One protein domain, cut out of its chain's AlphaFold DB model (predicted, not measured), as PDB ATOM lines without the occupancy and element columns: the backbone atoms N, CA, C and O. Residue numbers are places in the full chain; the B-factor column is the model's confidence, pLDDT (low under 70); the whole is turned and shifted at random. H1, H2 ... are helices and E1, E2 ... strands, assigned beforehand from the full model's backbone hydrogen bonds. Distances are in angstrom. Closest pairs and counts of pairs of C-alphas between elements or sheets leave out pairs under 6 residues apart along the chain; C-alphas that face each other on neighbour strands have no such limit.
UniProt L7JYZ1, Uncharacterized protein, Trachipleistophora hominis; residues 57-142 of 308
ATOM      1  N   MET A  57      14.812  48.253 -10.173       74.31
ATOM      2  CA  MET A  57      14.151  47.211 -10.933       74.31
ATOM      3  C   MET A  57      14.310  45.950 -10.099       74.31
ATOM      4  O   MET A  57      15.416  45.425  -9.969       74.31
ATOM      5  N   ILE A  58      13.228  45.551  -9.442       73.25
ATOM      6  CA  ILE A  58      13.194  44.398  -8.547       73.25
ATOM      7  C   ILE A  58      12.240  43.394  -9.177       73.25
ATOM      8  O   ILE A  58      11.095  43.760  -9.465       73.25
ATOM      9  N   TYR A  59      12.734  42.173  -9.370       76.06
ATOM     10  CA  TYR A  59      11.960  41.055  -9.892       76.06
ATOM     11  C   TYR A  59      12.066  39.862  -8.952       76.06
ATOM     12  O   TYR A  59      13.165  39.512  -8.513       76.06
ATOM     13  N   THR A  60      10.926  39.239  -8.689       81.25
ATOM     14  CA  THR A  60      10.812  37.937  -8.035       81.25
ATOM     15  C   THR A  60      10.542  36.898  -9.101       81.25
ATOM     16  O   THR A  60       9.582  37.027  -9.851       81.25
ATOM     17  N   VAL A  61      11.376  35.871  -9.178       80.50
ATOM     18  CA  VAL A  61      11.335  34.866 -10.238       80.50
ATOM     19  C   VAL A  61      10.984  33.520  -9.629       80.50
ATOM     20  O   VAL A  61      11.649  33.053  -8.702       80.50
ATOM     21  N   LYS A  62       9.926  32.898 -10.149       81.69
ATOM     22  CA  LYS A  62       9.391  31.619  -9.686       81.69
ATOM     23  C   LYS A  62       9.366  30.584 -10.806       81.69
ATOM     24  O   LYS A  62       9.263  30.913 -11.987       81.69
ATOM     25  N   GLY A  63       9.423  29.320 -10.400       75.25
ATOM     26  CA  GLY A  63       9.416  28.154 -11.285       75.25
ATOM     27  C   GLY A  63      10.764  27.451 -11.255       75.25
ATOM     28  O   GLY A  63      11.748  28.064 -10.871       75.25
ATOM     29  N   ASN A  64      10.804  26.172 -11.632       68.31
ATOM     30  CA  ASN A  64      12.031  25.361 -11.668       68.31
ATOM     31  C   ASN A  64      12.447  24.971 -13.098       68.31
ATOM     32  O   ASN A  64      13.543  24.447 -13.285       68.31
ATOM     33  N   ASP A  65      11.614  25.281 -14.090       79.62
ATOM     34  CA  ASP A  65      11.810  24.922 -15.496       79.62
ATOM     35  C   ASP A  65      12.374  26.108 -16.295       79.62
ATOM     36  O   ASP A  65      12.484  27.216 -15.771       79.62
ATOM     37  N   ASP A  66      12.744  25.905 -17.560       83.19
ATOM     38  CA  ASP A  66      13.335  26.968 -18.391       83.19
ATOM     39  C   ASP A  66      12.371  28.144 -18.629       83.19
ATOM     40  O   ASP A  66      12.806  29.282 -18.761       83.19
ATOM     41  N   ASN A  67      11.057  27.916 -18.580       85.69
ATOM     42  CA  ASN A  67      10.066  28.989 -18.613       85.69
ATOM     43  C   ASN A  67       9.757  29.469 -17.194       85.69
ATOM     44  O   ASN A  67       9.062  28.793 -16.431       85.69
ATOM     45  N   ARG A  68      10.268  30.650 -16.848       84.12
ATOM     46  CA  ARG A  68      10.124  31.249 -15.521       84.12
ATOM     47  C   ARG A  68       9.050  32.323 -15.513       84.12
ATOM     48  O   ARG A  68       8.901  33.085 -16.466       84.12
ATOM     49  N   GLU A  69       8.349  32.407 -14.393       88.69
ATOM     50  CA  GLU A  69       7.406  33.479 -14.105       88.69
ATOM     51  C   GLU A  69       8.130  34.560 -13.296       88.69
ATOM     52  O   GLU A  69       8.635  34.296 -12.204       88.69
ATOM     53  N   ALA A  70       8.205  35.774 -13.830       85.31
ATOM     54  CA  ALA A  70       8.839  36.914 -13.190       85.31
ATOM     55  C   ALA A  70       7.798  37.967 -12.810       85.31
ATOM     56  O   ALA A  70       7.051  38.464 -13.648       85.31
ATOM     57  N   PHE A  71       7.782  38.323 -11.531       77.88
ATOM     58  CA  PHE A  71       6.935  39.354 -10.953       77.88
ATOM     59  C   PHE A  71       7.773  40.601 -10.721       77.88
ATOM     60  O   PHE A  71       8.761  40.542  -9.987       77.88
ATOM     61  N   ASP A  72       7.391  41.735 -11.296       72.00
ATOM     62  CA  ASP A  72       8.003  43.003 -10.910       72.00
ATOM     63  C   ASP A  72       7.467  43.499  -9.550       72.00
ATOM     64  O   ASP A  72       6.438  43.056  -9.035       72.00
ATOM     65  N   HIS A  73       8.161  44.464  -8.945       61.59
ATOM     66  CA  HIS A  73       7.729  45.129  -7.704       61.59
ATOM     67  C   HIS A  73       6.379  45.870  -7.773       61.59
ATOM     68  O   HIS A  73       5.909  46.353  -6.741       61.59
ATOM     69  N   LEU A  74       5.782  46.020  -8.956       67.06
ATOM     70  CA  LEU A  74       4.454  46.604  -9.157       67.06
ATOM     71  C   LEU A  74       3.368  45.527  -9.320       67.06
ATOM     72  O   LEU A  74       2.188  45.870  -9.360       67.06
ATOM     73  N   GLY A  75       3.748  44.246  -9.354       59.84
ATOM     74  CA  GLY A  75       2.853  43.106  -9.513       59.84
ATOM     75  C   GLY A  75       2.569  42.723 -10.967       59.84
ATOM     76  O   GLY A  75       1.687  41.897 -11.195       59.84
ATOM     77  N   ASN A  76       3.284  43.293 -11.941       73.06
ATOM     78  CA  ASN A  76       3.200  42.844 -13.329       73.06
ATOM     79  C   ASN A  76       3.912  41.502 -13.481       73.06
ATOM     80  O   ASN A  76       4.972  41.283 -12.890       73.06
ATOM     81  N   VAL A  77       3.322  40.622 -14.287       86.44
ATOM     82  CA  VAL A  77       3.801  39.255 -14.500       86.44
ATOM     83  C   VAL A  77       4.313  39.111 -15.926       86.44
ATOM     84  O   VAL A  77       3.612  39.443 -16.880       86.44
ATOM     85  N   GLU A  78       5.523  38.582 -16.061       90.06
ATOM     86  CA  GLU A  78       6.165  38.242 -17.328       90.06
ATOM     87  C   GLU A  78       6.541  36.755 -17.326       90.06
ATOM     88  O   GLU A  78       7.037  36.236 -16.328       90.06
ATOM     89  N   TYR A  79       6.335  36.067 -18.450       89.38
ATOM     90  CA  TYR A  79       6.811  34.698 -18.655       89.38
ATOM     91  C   TYR A  79       8.028  34.744 -19.572       89.38
ATOM     92  O   TYR A  79       7.932  35.237 -20.696       89.38
ATOM     93  N   VAL A  80       9.171  34.270 -19.083       86.38
ATOM     94  CA  VAL A  80      10.465  34.419 -19.757       86.38
ATOM     95  C   VAL A  80      11.173  33.074 -19.840       86.38
ATOM     96  O   VAL A  80      11.334  32.392 -18.829       86.38
ATOM     97  N   ASP A  81      11.633  32.728 -21.040       86.75
ATOM     98  CA  ASP A  81      12.526  31.593 -21.263       86.75
ATOM     99  C   ASP A  81      13.954  31.963 -20.823       86.75
ATOM    100  O   ASP A  81      14.598  32.857 -21.384       86.75
ATOM    101  N   VAL A  82      14.436  31.299 -19.775       84.50
ATOM    102  CA  VAL A  82      15.790  31.449 -19.227       84.50
ATOM    103  C   VAL A  82      16.718  30.303 -19.638       84.50
ATOM    104  O   VAL A  82      17.854  30.234 -19.154       84.50
ATOM    105  N   GLY A  83      16.274  29.425 -20.541       80.25
ATOM    106  CA  GLY A  83      17.046  28.300 -21.047       80.25
ATOM    107  C   GLY A  83      18.432  28.726 -21.539       80.25
ATOM    108  O   GLY A  83      18.600  29.649 -22.340       80.25
ATOM    109  N   GLY A  84      19.472  28.070 -21.019       76.75
ATOM    110  CA  GLY A  84      20.865  28.323 -21.405       76.75
ATOM    111  C   GLY A  84      21.502  29.609 -20.847       76.75
ATOM    112  O   GLY A  84      22.667  29.876 -21.159       76.75
ATOM    113  N   LYS A  85      20.803  30.390 -20.010       81.88
ATOM    114  CA  LYS A  85      21.358  31.583 -19.341       81.88
ATOM    115  C   LYS A  85      22.206  31.163 -18.136       81.88
ATOM    116  O   LYS A  85      21.717  30.546 -17.195       81.88
ATOM    117  N   LYS A  86      23.503  31.481 -18.144       75.19
ATOM    118  CA  LYS A  86      24.486  30.882 -17.215       75.19
ATOM    119  C   LYS A  86      24.448  31.475 -15.813       75.19
ATOM    120  O   LYS A  86      24.901  30.829 -14.868       75.19
ATOM    121  N   PHE A  87      24.011  32.725 -15.665       76.88
ATOM    122  CA  PHE A  87      23.991  33.365 -14.348       76.88
ATOM    123  C   PHE A  87      22.702  33.102 -13.564       76.88
ATOM    124  O   PHE A  87      22.716  33.346 -12.352       76.88
ATOM    125  N   VAL A  88      21.642  32.648 -14.243       82.44
ATOM    126  CA  VAL A  88      20.301  32.438 -13.693       82.44
ATOM    127  C   VAL A  88      20.285  31.168 -12.828       82.44
ATOM    128  O   VAL A  88      20.720  30.116 -13.292       82.44
ATOM    129  N   PRO A  89      19.836  31.242 -11.562       74.94
ATOM    130  CA  PRO A  89      19.707  30.073 -10.697       74.94
ATOM    131  C   PRO A  89      18.610  29.109 -11.153       74.94
ATOM    132  O   PRO A  89      17.557  29.526 -11.627       74.94
ATOM    133  N   ASN A  90      18.801  27.816 -10.879       76.06
ATOM    134  CA  ASN A  90      17.780  26.795 -11.143       76.06
ATOM    135  C   ASN A  90      16.639  26.780 -10.104       76.06
ATOM    136  O   ASN A  90      15.688  26.026 -10.279       76.06
ATOM    137  N   CYS A  91      16.701  27.604  -9.056       74.81
ATOM    138  CA  CYS A  91      15.685  27.739  -8.005       74.81
ATOM    139  C   CYS A  91      14.862  29.025  -8.175       74.81
ATOM    140  O   CYS A  91      15.133  29.800  -9.086       74.81
ATOM    141  N   ASN A  92      13.886  29.272  -7.298       77.06
ATOM    142  CA  ASN A  92      13.295  30.606  -7.164       77.06
ATOM    143  C   ASN A  92      14.368  31.601  -6.700       77.06
ATOM    144  O   ASN A  92      15.281  31.228  -5.960       77.06
ATOM    145  N   PHE A  93      14.274  32.851  -7.141       73.94
ATOM    146  CA  PHE A  93      15.214  33.888  -6.731       73.94
ATOM    147  C   PHE A  93      14.625  35.286  -6.903       73.94
ATOM    148  O   PHE A  93      13.751  35.516  -7.737       73.94
ATOM    149  N   ASN A  94      15.195  36.254  -6.190       65.06
ATOM    150  CA  ASN A  94      15.015  37.667  -6.492       65.06
ATOM    151  C   ASN A  94      16.233  38.227  -7.214       65.06
ATOM    152  O   ASN A  94      17.380  37.856  -6.949       65.06
ATOM    153  N   ILE A  95      15.995  39.188  -8.094       75.88
ATOM    154  CA  ILE A  95      17.047  39.973  -8.720       75.88
ATOM    155  C   ILE A  95      16.735  41.457  -8.562       75.88
ATOM    156  O   ILE A  95      15.588  41.892  -8.641       75.88
ATOM    157  N   THR A  96      17.760  42.253  -8.282       72.44
ATOM    158  CA  THR A  96      17.635  43.703  -8.144       72.44
ATOM    159  C   THR A  96      18.714  44.400  -8.952       72.44
ATOM    160  O   THR A  96      19.908  44.231  -8.705       72.44
ATOM    161  N   ALA A  97      18.282  45.231  -9.892       71.25
ATOM    162  CA  ALA A  97      19.117  46.146 -10.655       71.25
ATOM    163  C   ALA A  97      18.649  47.590 -10.424       71.25
ATOM    164  O   ALA A  97      17.560  47.837  -9.904       71.25
ATOM    165  N   ARG A  98      19.470  48.577 -10.789       66.94
ATOM    166  CA  ARG A  98      19.111  49.993 -10.648       66.94
ATOM    167  C   ARG A  98      19.663  50.816 -11.800       66.94
ATOM    168  O   ARG A  98      20.800  50.620 -12.219       66.94
ATOM    169  N   ILE A  99      18.884  51.791 -12.260       62.41
ATOM    170  CA  ILE A  99      19.329  52.737 -13.288       62.41
ATOM    171  C   ILE A  99      20.575  53.497 -12.815       62.41
ATOM    172  O   ILE A  99      20.564  54.104 -11.737       62.41
ATOM    173  N   GLY A 100      21.623  53.503 -13.639       47.47
ATOM    174  CA  GLY A 100      22.910  54.145 -13.352       47.47
ATOM    175  C   GLY A 100      23.853  53.315 -12.474       47.47
ATOM    176  O   GLY A 100      24.897  53.818 -12.059       47.47
ATOM    177  N   PHE A 101      23.502  52.056 -12.182       54.91
ATOM    178  CA  PHE A 101      24.303  51.138 -11.378       54.91
ATOM    179  C   PHE A 101      24.849  50.007 -12.237       54.91
ATOM    180  O   PHE A 101      24.114  49.304 -12.917       54.91
ATOM    181  N   ASN A 102      26.161  49.808 -12.193       54.28
ATOM    182  CA  ASN A 102      26.861  48.794 -12.980       54.28
ATOM    183  C   ASN A 102      26.990  47.462 -12.226       54.28
ATOM    184  O   ASN A 102      28.013  46.781 -12.308       54.28
ATOM    185  N   PHE A 103      25.979  47.113 -11.438       59.75
ATOM    186  CA  PHE A 103      25.897  45.827 -10.769       59.75
ATOM    187  C   PHE A 103      24.445  45.415 -10.560       59.75
ATOM    188  O   PHE A 103      23.550  46.253 -10.443       59.75
ATOM    189  N   VAL A 104      24.248  44.107 -10.484       68.69
ATOM    190  CA  VAL A 104      22.978  43.449 -10.219       68.69
ATOM    191  C   VAL A 104      23.143  42.556  -9.002       68.69
ATOM    192  O   VAL A 104      24.131  41.834  -8.862       68.69
ATOM    193  N   PHE A 105      22.173  42.629  -8.108       63.34
ATOM    194  CA  PHE A 105      22.072  41.771  -6.947       63.34
ATOM    195  C   PHE A 105      21.182  40.586  -7.259       63.34
ATOM    196  O   PHE A 105      20.085  40.765  -7.775       63.34
ATOM    197  N   LEU A 106      21.643  39.398  -6.910       63.69
ATOM    198  CA  LEU A 106      20.900  38.159  -7.037       63.69
ATOM    199  C   LEU A 106      20.736  37.552  -5.644       63.69
ATOM    200  O   LEU A 106      21.693  37.515  -4.866       63.69
ATOM    201  N   TYR A 107      19.528  37.102  -5.341       62.56
ATOM    202  CA  TYR A 107      19.120  36.528  -4.068       62.56
ATOM    203  C   TYR A 107      18.479  35.176  -4.364       62.56
ATOM    204  O   TYR A 107      17.325  35.114  -4.759       62.56
ATOM    205  N   GLU A 108      19.223  34.093  -4.186       62.56
ATOM    206  CA  GLU A 108      18.733  32.721  -4.420       62.56
ATOM    207  C   GLU A 108      17.747  32.237  -3.334       62.56
ATOM    208  O   GLU A 108      17.258  31.115  -3.399       62.56
ATOM    209  N   ASP A 109      17.461  33.079  -2.337       53.00
ATOM    210  CA  ASP A 109      16.477  32.853  -1.279       53.00
ATOM    211  C   ASP A 109      15.616  34.112  -1.110       53.00
ATOM    212  O   ASP A 109      16.135  35.213  -0.884       53.00
ATOM    213  N   ASP A 110      14.298  33.932  -1.203       43.75
ATOM    214  CA  ASP A 110      13.296  34.994  -1.125       43.75
ATOM    215  C   ASP A 110      13.266  35.692   0.244       43.75
ATOM    216  O   ASP A 110      12.865  36.853   0.343       43.75
ATOM    217  N   LEU A 111      13.715  35.009   1.302       40.81
ATOM    218  CA  LEU A 111      13.787  35.548   2.663       40.81
ATOM    219  C   LEU A 111      15.125  36.233   2.962       40.81
ATOM    220  O   LEU A 111      15.299  36.827   4.034       40.81
ATOM    221  N   SER A 112      16.089  36.163   2.041       39.00
ATOM    222  CA  SER A 112      17.422  36.686   2.292       39.00
ATOM    223  C   SER A 112      17.450  38.212   2.241       39.00
ATOM    224  O   SER A 112      17.212  38.850   1.219       39.00
ATOM    225  N   ILE A 113      17.868  38.811   3.355       39.44
ATOM    226  CA  ILE A 113      18.110  40.257   3.475       39.44
ATOM    227  C   ILE A 113      19.396  40.658   2.715       39.44
ATOM    228  O   ILE A 113      19.662  41.838   2.484       39.44
ATOM    229  N   MET A 114      20.223  39.684   2.315       41.56
ATOM    230  CA  MET A 114      21.501  39.906   1.639       41.56
ATOM    231  C   MET A 114      21.564  39.199   0.280       41.56
ATOM    232  O   MET A 114      21.101  38.064   0.166       41.56
ATOM    233  N   PRO A 115      22.171  39.823  -0.747       44.88
ATOM    234  CA  PRO A 115      22.343  39.161  -2.032       44.88
ATOM    235  C   PRO A 115      23.266  37.956  -1.869       44.88
ATOM    236  O   PRO A 115      24.336  38.071  -1.271       44.88
ATOM    237  N   THR A 116      22.869  36.809  -2.409       49.72
ATOM    238  CA  THR A 116      23.705  35.602  -2.452       49.72
ATOM    239  C   THR A 116      24.825  35.756  -3.477       49.72
ATOM    240  O   THR A 116      25.925  35.232  -3.292       49.72
ATOM    241  N   LYS A 117      24.577  36.537  -4.535       55.97
ATOM    242  CA  LYS A 117      25.533  36.806  -5.606       55.97
ATOM    243  C   LYS A 117      25.406  38.242  -6.104       55.97
ATOM    244  O   LYS A 117      24.324  38.819  -6.173       55.97
ATOM    245  N   ILE A 118      26.544  38.824  -6.474       55.00
ATOM    246  CA  ILE A 118      26.622  40.144  -7.105       55.00
ATOM    247  C   ILE A 118      27.224  39.960  -8.492       55.00
ATOM    248  O   ILE A 118      28.302  39.373  -8.632       55.00
ATOM    249  N   ILE A 119      26.527  40.461  -9.506       66.56
ATOM    250  CA  ILE A 119      26.945  40.416 -10.904       66.56
ATOM    251  C   ILE A 119      27.342  41.828 -11.311       66.56
ATOM    252  O   ILE A 119      26.514  42.731 -11.318       66.56
ATOM    253  N   PHE A 120      28.614  42.038 -11.631       60.91
ATOM    254  CA  PHE A 120      29.092  43.333 -12.105       60.91
ATOM    255  C   PHE A 120      28.902  43.458 -13.612       60.91
ATOM    256  O   PHE A 120      29.117  42.499 -14.353       60.91
ATOM    257  N   LEU A 121      28.546  44.659 -14.047       62.34
ATOM    258  CA  LEU A 121      28.308  45.017 -15.435       62.34
ATOM    259  C   LEU A 121      29.383  46.004 -15.906       62.34
ATOM    260  O   LEU A 121      29.860  46.844 -15.139       62.34
ATOM    261  N   LYS A 122      29.743  45.938 -17.185       61.53
ATOM    262  CA  LYS A 122      30.624  46.901 -17.858       61.53
ATOM    263  C   LYS A 122      29.960  48.276 -17.951       61.53
ATOM    264  O   LYS A 122      30.630  49.295 -17.801       61.53
ATOM    265  N   GLN A 123      28.643  48.287 -18.136       64.75
ATOM    266  CA  GLN A 123      27.803  49.478 -18.225       64.75
ATOM    267  C   GLN A 123      26.547  49.323 -17.366       64.75
ATOM    268  O   GLN A 123      26.061  48.214 -17.148       64.75
ATOM    269  N   ALA A 124      26.053  50.441 -16.844       63.66
ATOM    270  CA  ALA A 124      24.798  50.479 -16.111       63.66
ATOM    271  C   ALA A 124      23.604  50.505 -17.081       63.66
ATOM    272  O   ALA A 124      23.749  51.045 -18.175       63.66
ATOM    273  N   PRO A 125      22.430  49.979 -16.698       68.69
ATOM    274  CA  PRO A 125      21.204  50.258 -17.428       68.69
ATOM    275  C   PRO A 125      20.840  51.737 -17.253       68.69
ATOM    276  O   PRO A 125      20.879  52.270 -16.138       68.69
ATOM    277  N   ASP A 126      20.477  52.397 -18.347       72.88
ATOM    278  CA  ASP A 126      20.142  53.828 -18.360       72.88
ATOM    279  C   ASP A 126      18.634  54.086 -18.196       72.88
ATOM    280  O   ASP A 126      18.213  55.187 -17.833       72.88
ATOM    281  N   THR A 127      17.816  53.054 -18.400       79.25
ATOM    282  CA  THR A 127      16.353  53.087 -18.300       79.25
ATOM    283  C   THR A 127      15.829  51.877 -17.534       79.25
ATOM    284  O   THR A 127      16.571  50.932 -17.256       79.25
ATOM    285  N   LYS A 128      14.540  51.907 -17.170       79.56
ATOM    286  CA  LYS A 128      13.856  50.681 -16.753       79.56
ATOM    287  C   LYS A 128      13.725  49.765 -17.963       79.56
ATOM    288  O   LYS A 128      13.427  50.251 -19.050       79.56
ATOM    289  N   ILE A 129      13.954  48.485 -17.737       88.25
ATOM    290  CA  ILE A 129      13.884  47.418 -18.734       88.25
ATOM    291  C   ILE A 129      13.081  46.262 -18.140       88.25
ATOM    292  O   ILE A 129      12.971  46.196 -16.920       88.25
ATOM    293  N   SER A 130      12.481  45.405 -18.960       89.88
ATOM    294  CA  SER A 130      11.740  44.216 -18.501       89.88
ATOM    295  C   SER A 130      12.668  43.165 -17.875       89.88
ATOM    296  O   SER A 130      13.897  43.298 -17.926       89.88
ATOM    297  N   PHE A 131      12.119  42.102 -17.278       90.06
ATOM    298  CA  PHE A 131      12.968  41.033 -16.742       90.06
ATOM    299  C   PHE A 131      13.722  40.304 -17.864       90.06
ATOM    300  O   PHE A 131      14.920  40.038 -17.732       90.06
ATOM    301  N   ALA A 132      13.052  40.051 -18.993       90.12
ATOM    302  CA  ALA A 132      13.673  39.460 -20.179       90.12
ATOM    303  C   ALA A 132      14.847  40.313 -20.691       90.12
ATOM    304  O   ALA A 132      15.962  39.815 -20.866       90.12
ATOM    305  N   GLU A 133      14.623  41.621 -20.837       91.50
ATOM    306  CA  GLU A 133      15.653  42.571 -21.264       91.50
ATOM    307  C   GLU A 133      16.798  42.665 -20.247       91.50
ATOM    308  O   GLU A 133      17.962  42.760 -20.633       91.50
ATOM    309  N   LEU A 134      16.501  42.603 -18.943       90.94
ATOM    310  CA  LEU A 134      17.524  42.607 -17.898       90.94
ATOM    311  C   LEU A 134      18.436  41.386 -18.006       90.94
ATOM    312  O   LEU A 134      19.652  41.533 -17.882       90.94
ATOM    313  N   ILE A 135      17.888  40.196 -18.255       91.12
ATOM    314  CA  ILE A 135      18.697  38.983 -18.421       91.12
ATOM    315  C   ILE A 135      19.637  39.118 -19.617       91.12
ATOM    316  O   ILE A 135      20.836  38.857 -19.497       91.12
ATOM    317  N   GLU A 136      19.115  39.548 -20.765       90.12
ATOM    318  CA  GLU A 136      19.928  39.767 -21.961       90.12
ATOM    319  C   GLU A 136      20.992  40.841 -21.739       90.12
ATOM    320  O   GLU A 136      22.151  40.672 -22.129       90.12
ATOM    321  N   PHE A 137      20.628  41.928 -21.058       89.81
ATOM    322  CA  PHE A 137      21.553  42.995 -20.716       89.81
ATOM    323  C   PHE A 137      22.695  42.482 -19.842       89.81
ATOM    324  O   PHE A 137      23.854  42.805 -20.112       89.81
ATOM    325  N   VAL A 138      22.386  41.678 -18.820       87.06
ATOM    326  CA  VAL A 138      23.375  41.103 -17.904       87.06
ATOM    327  C   VAL A 138      24.320  40.157 -18.640       87.06
ATOM    328  O   VAL A 138      25.528  40.340 -18.516       87.06
ATOM    329  N   GLU A 139      23.817  39.209 -19.437       87.19
ATOM    330  CA  GLU A 139      24.664  38.274 -20.204       87.19
ATOM    331  C   GLU A 139      25.630  39.019 -21.142       87.19
ATOM    332  O   GLU A 139      26.824  38.721 -21.192       87.19
ATOM    333  N   ASN A 140      25.143  40.049 -21.841       87.19
ATOM    334  CA  ASN A 140      25.944  40.797 -22.812       87.19
ATOM    335  C   ASN A 140      26.940  41.771 -22.161       87.19
ATOM    336  O   ASN A 140      27.984  42.086 -22.741       87.19
ATOM    337  N   ASN A 141      26.635  42.263 -20.957       75.69
ATOM    338  CA  ASN A 141      27.412  43.310 -20.295       75.69
ATOM    339  C   ASN A 141      28.127  42.848 -19.035       75.69
ATOM    340  O   ASN A 141      28.709  43.687 -18.353       75.69
ATOM    341  N   GLN A 142      28.142  41.556 -18.717       73.69
ATOM    342  CA  GLN A 142      28.848  41.072 -17.540       73.69
ATOM    343  C   GLN A 142      30.352  41.377 -17.632       73.69
ATOM    344  O   GLN A 142      31.027  41.107 -18.631       73.69
TER     345      GLN A 142
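What this domain is: This is residues 57 to 142 of the 308 residues of an uncharacterized protein of Trachipleistophora hominis (UniProt L7JYZ1). A strongly twisted sheet of six strands curls round a single helix, H1, which packs in the hollow of one face; the other face has no named helix over it. The sheet's order is E3 E2 E1 E4 E5 E6, antiparallel throughout. The 86 printed residues hold six named strands and then one named helix, a mixed class in two layers, helix on sheet. The whole is compact and rounded, with a radius of gyration of the C-alphas of 11.7 A and spans of 29 by 26 by 26 A.

Where its parts are: Find C-alpha 57 at (14.151, 47.211, -10.933); from there E1 runs to residue 62, 16.4 A. Next come E2, residues 67 to 72, 16.1 A, and E3, residues 77 to 81, 13.4 A. E4, residues 93 to 98, spans 17.0 A, E5, residues 103 to 107, 13.3 A, and E6, residues 117 to 120, 9.9 A. H1, residues 131 to 141, covers 15.0 A and ends at C-alpha 141, (27.412, 43.310, -20.295).

How they stand to each other: Look first at E1 and E4, antiparallel at 166 degrees, with N 59 and O 95 3.0 A apart. Hairpin E1 and E2 has N 60 and O 71 at 2.8 A; hairpin E2 and E3 has N 78 and O 70 at 2.9 A. E1 E2 E3 form a meander, each strand the antiparallel neighbour of the one before, as do E4 E5 E6; E1 to E4 form a Greek key, a meander whose first strand neighbours the fourth. Hairpin E4 and E5 has N 96 and O 105 at 2.8 A, hairpin E5 and E6 N 104 and O 119 at 2.8 A. H1 is on the sheet: its closest C-alphas to E3 are Ala 132 and Val 80, 6.0 A, and to E6 Val 138 and Ile 119, 7.9 A. In H1 every O i to N i+4 pair is within hydrogen-bond range. The edge strands E3 and E6 are apart.

The domain as a whole: The two C-alphas farthest apart, Asp 65 and Gly 100, stand 31.3 A from each other. The printed part has no cut, and the link from E3 to E4, 11 residues, is long. Mean pLDDT of the printed part is 72.3; residues 98 to 125 are among those under 70.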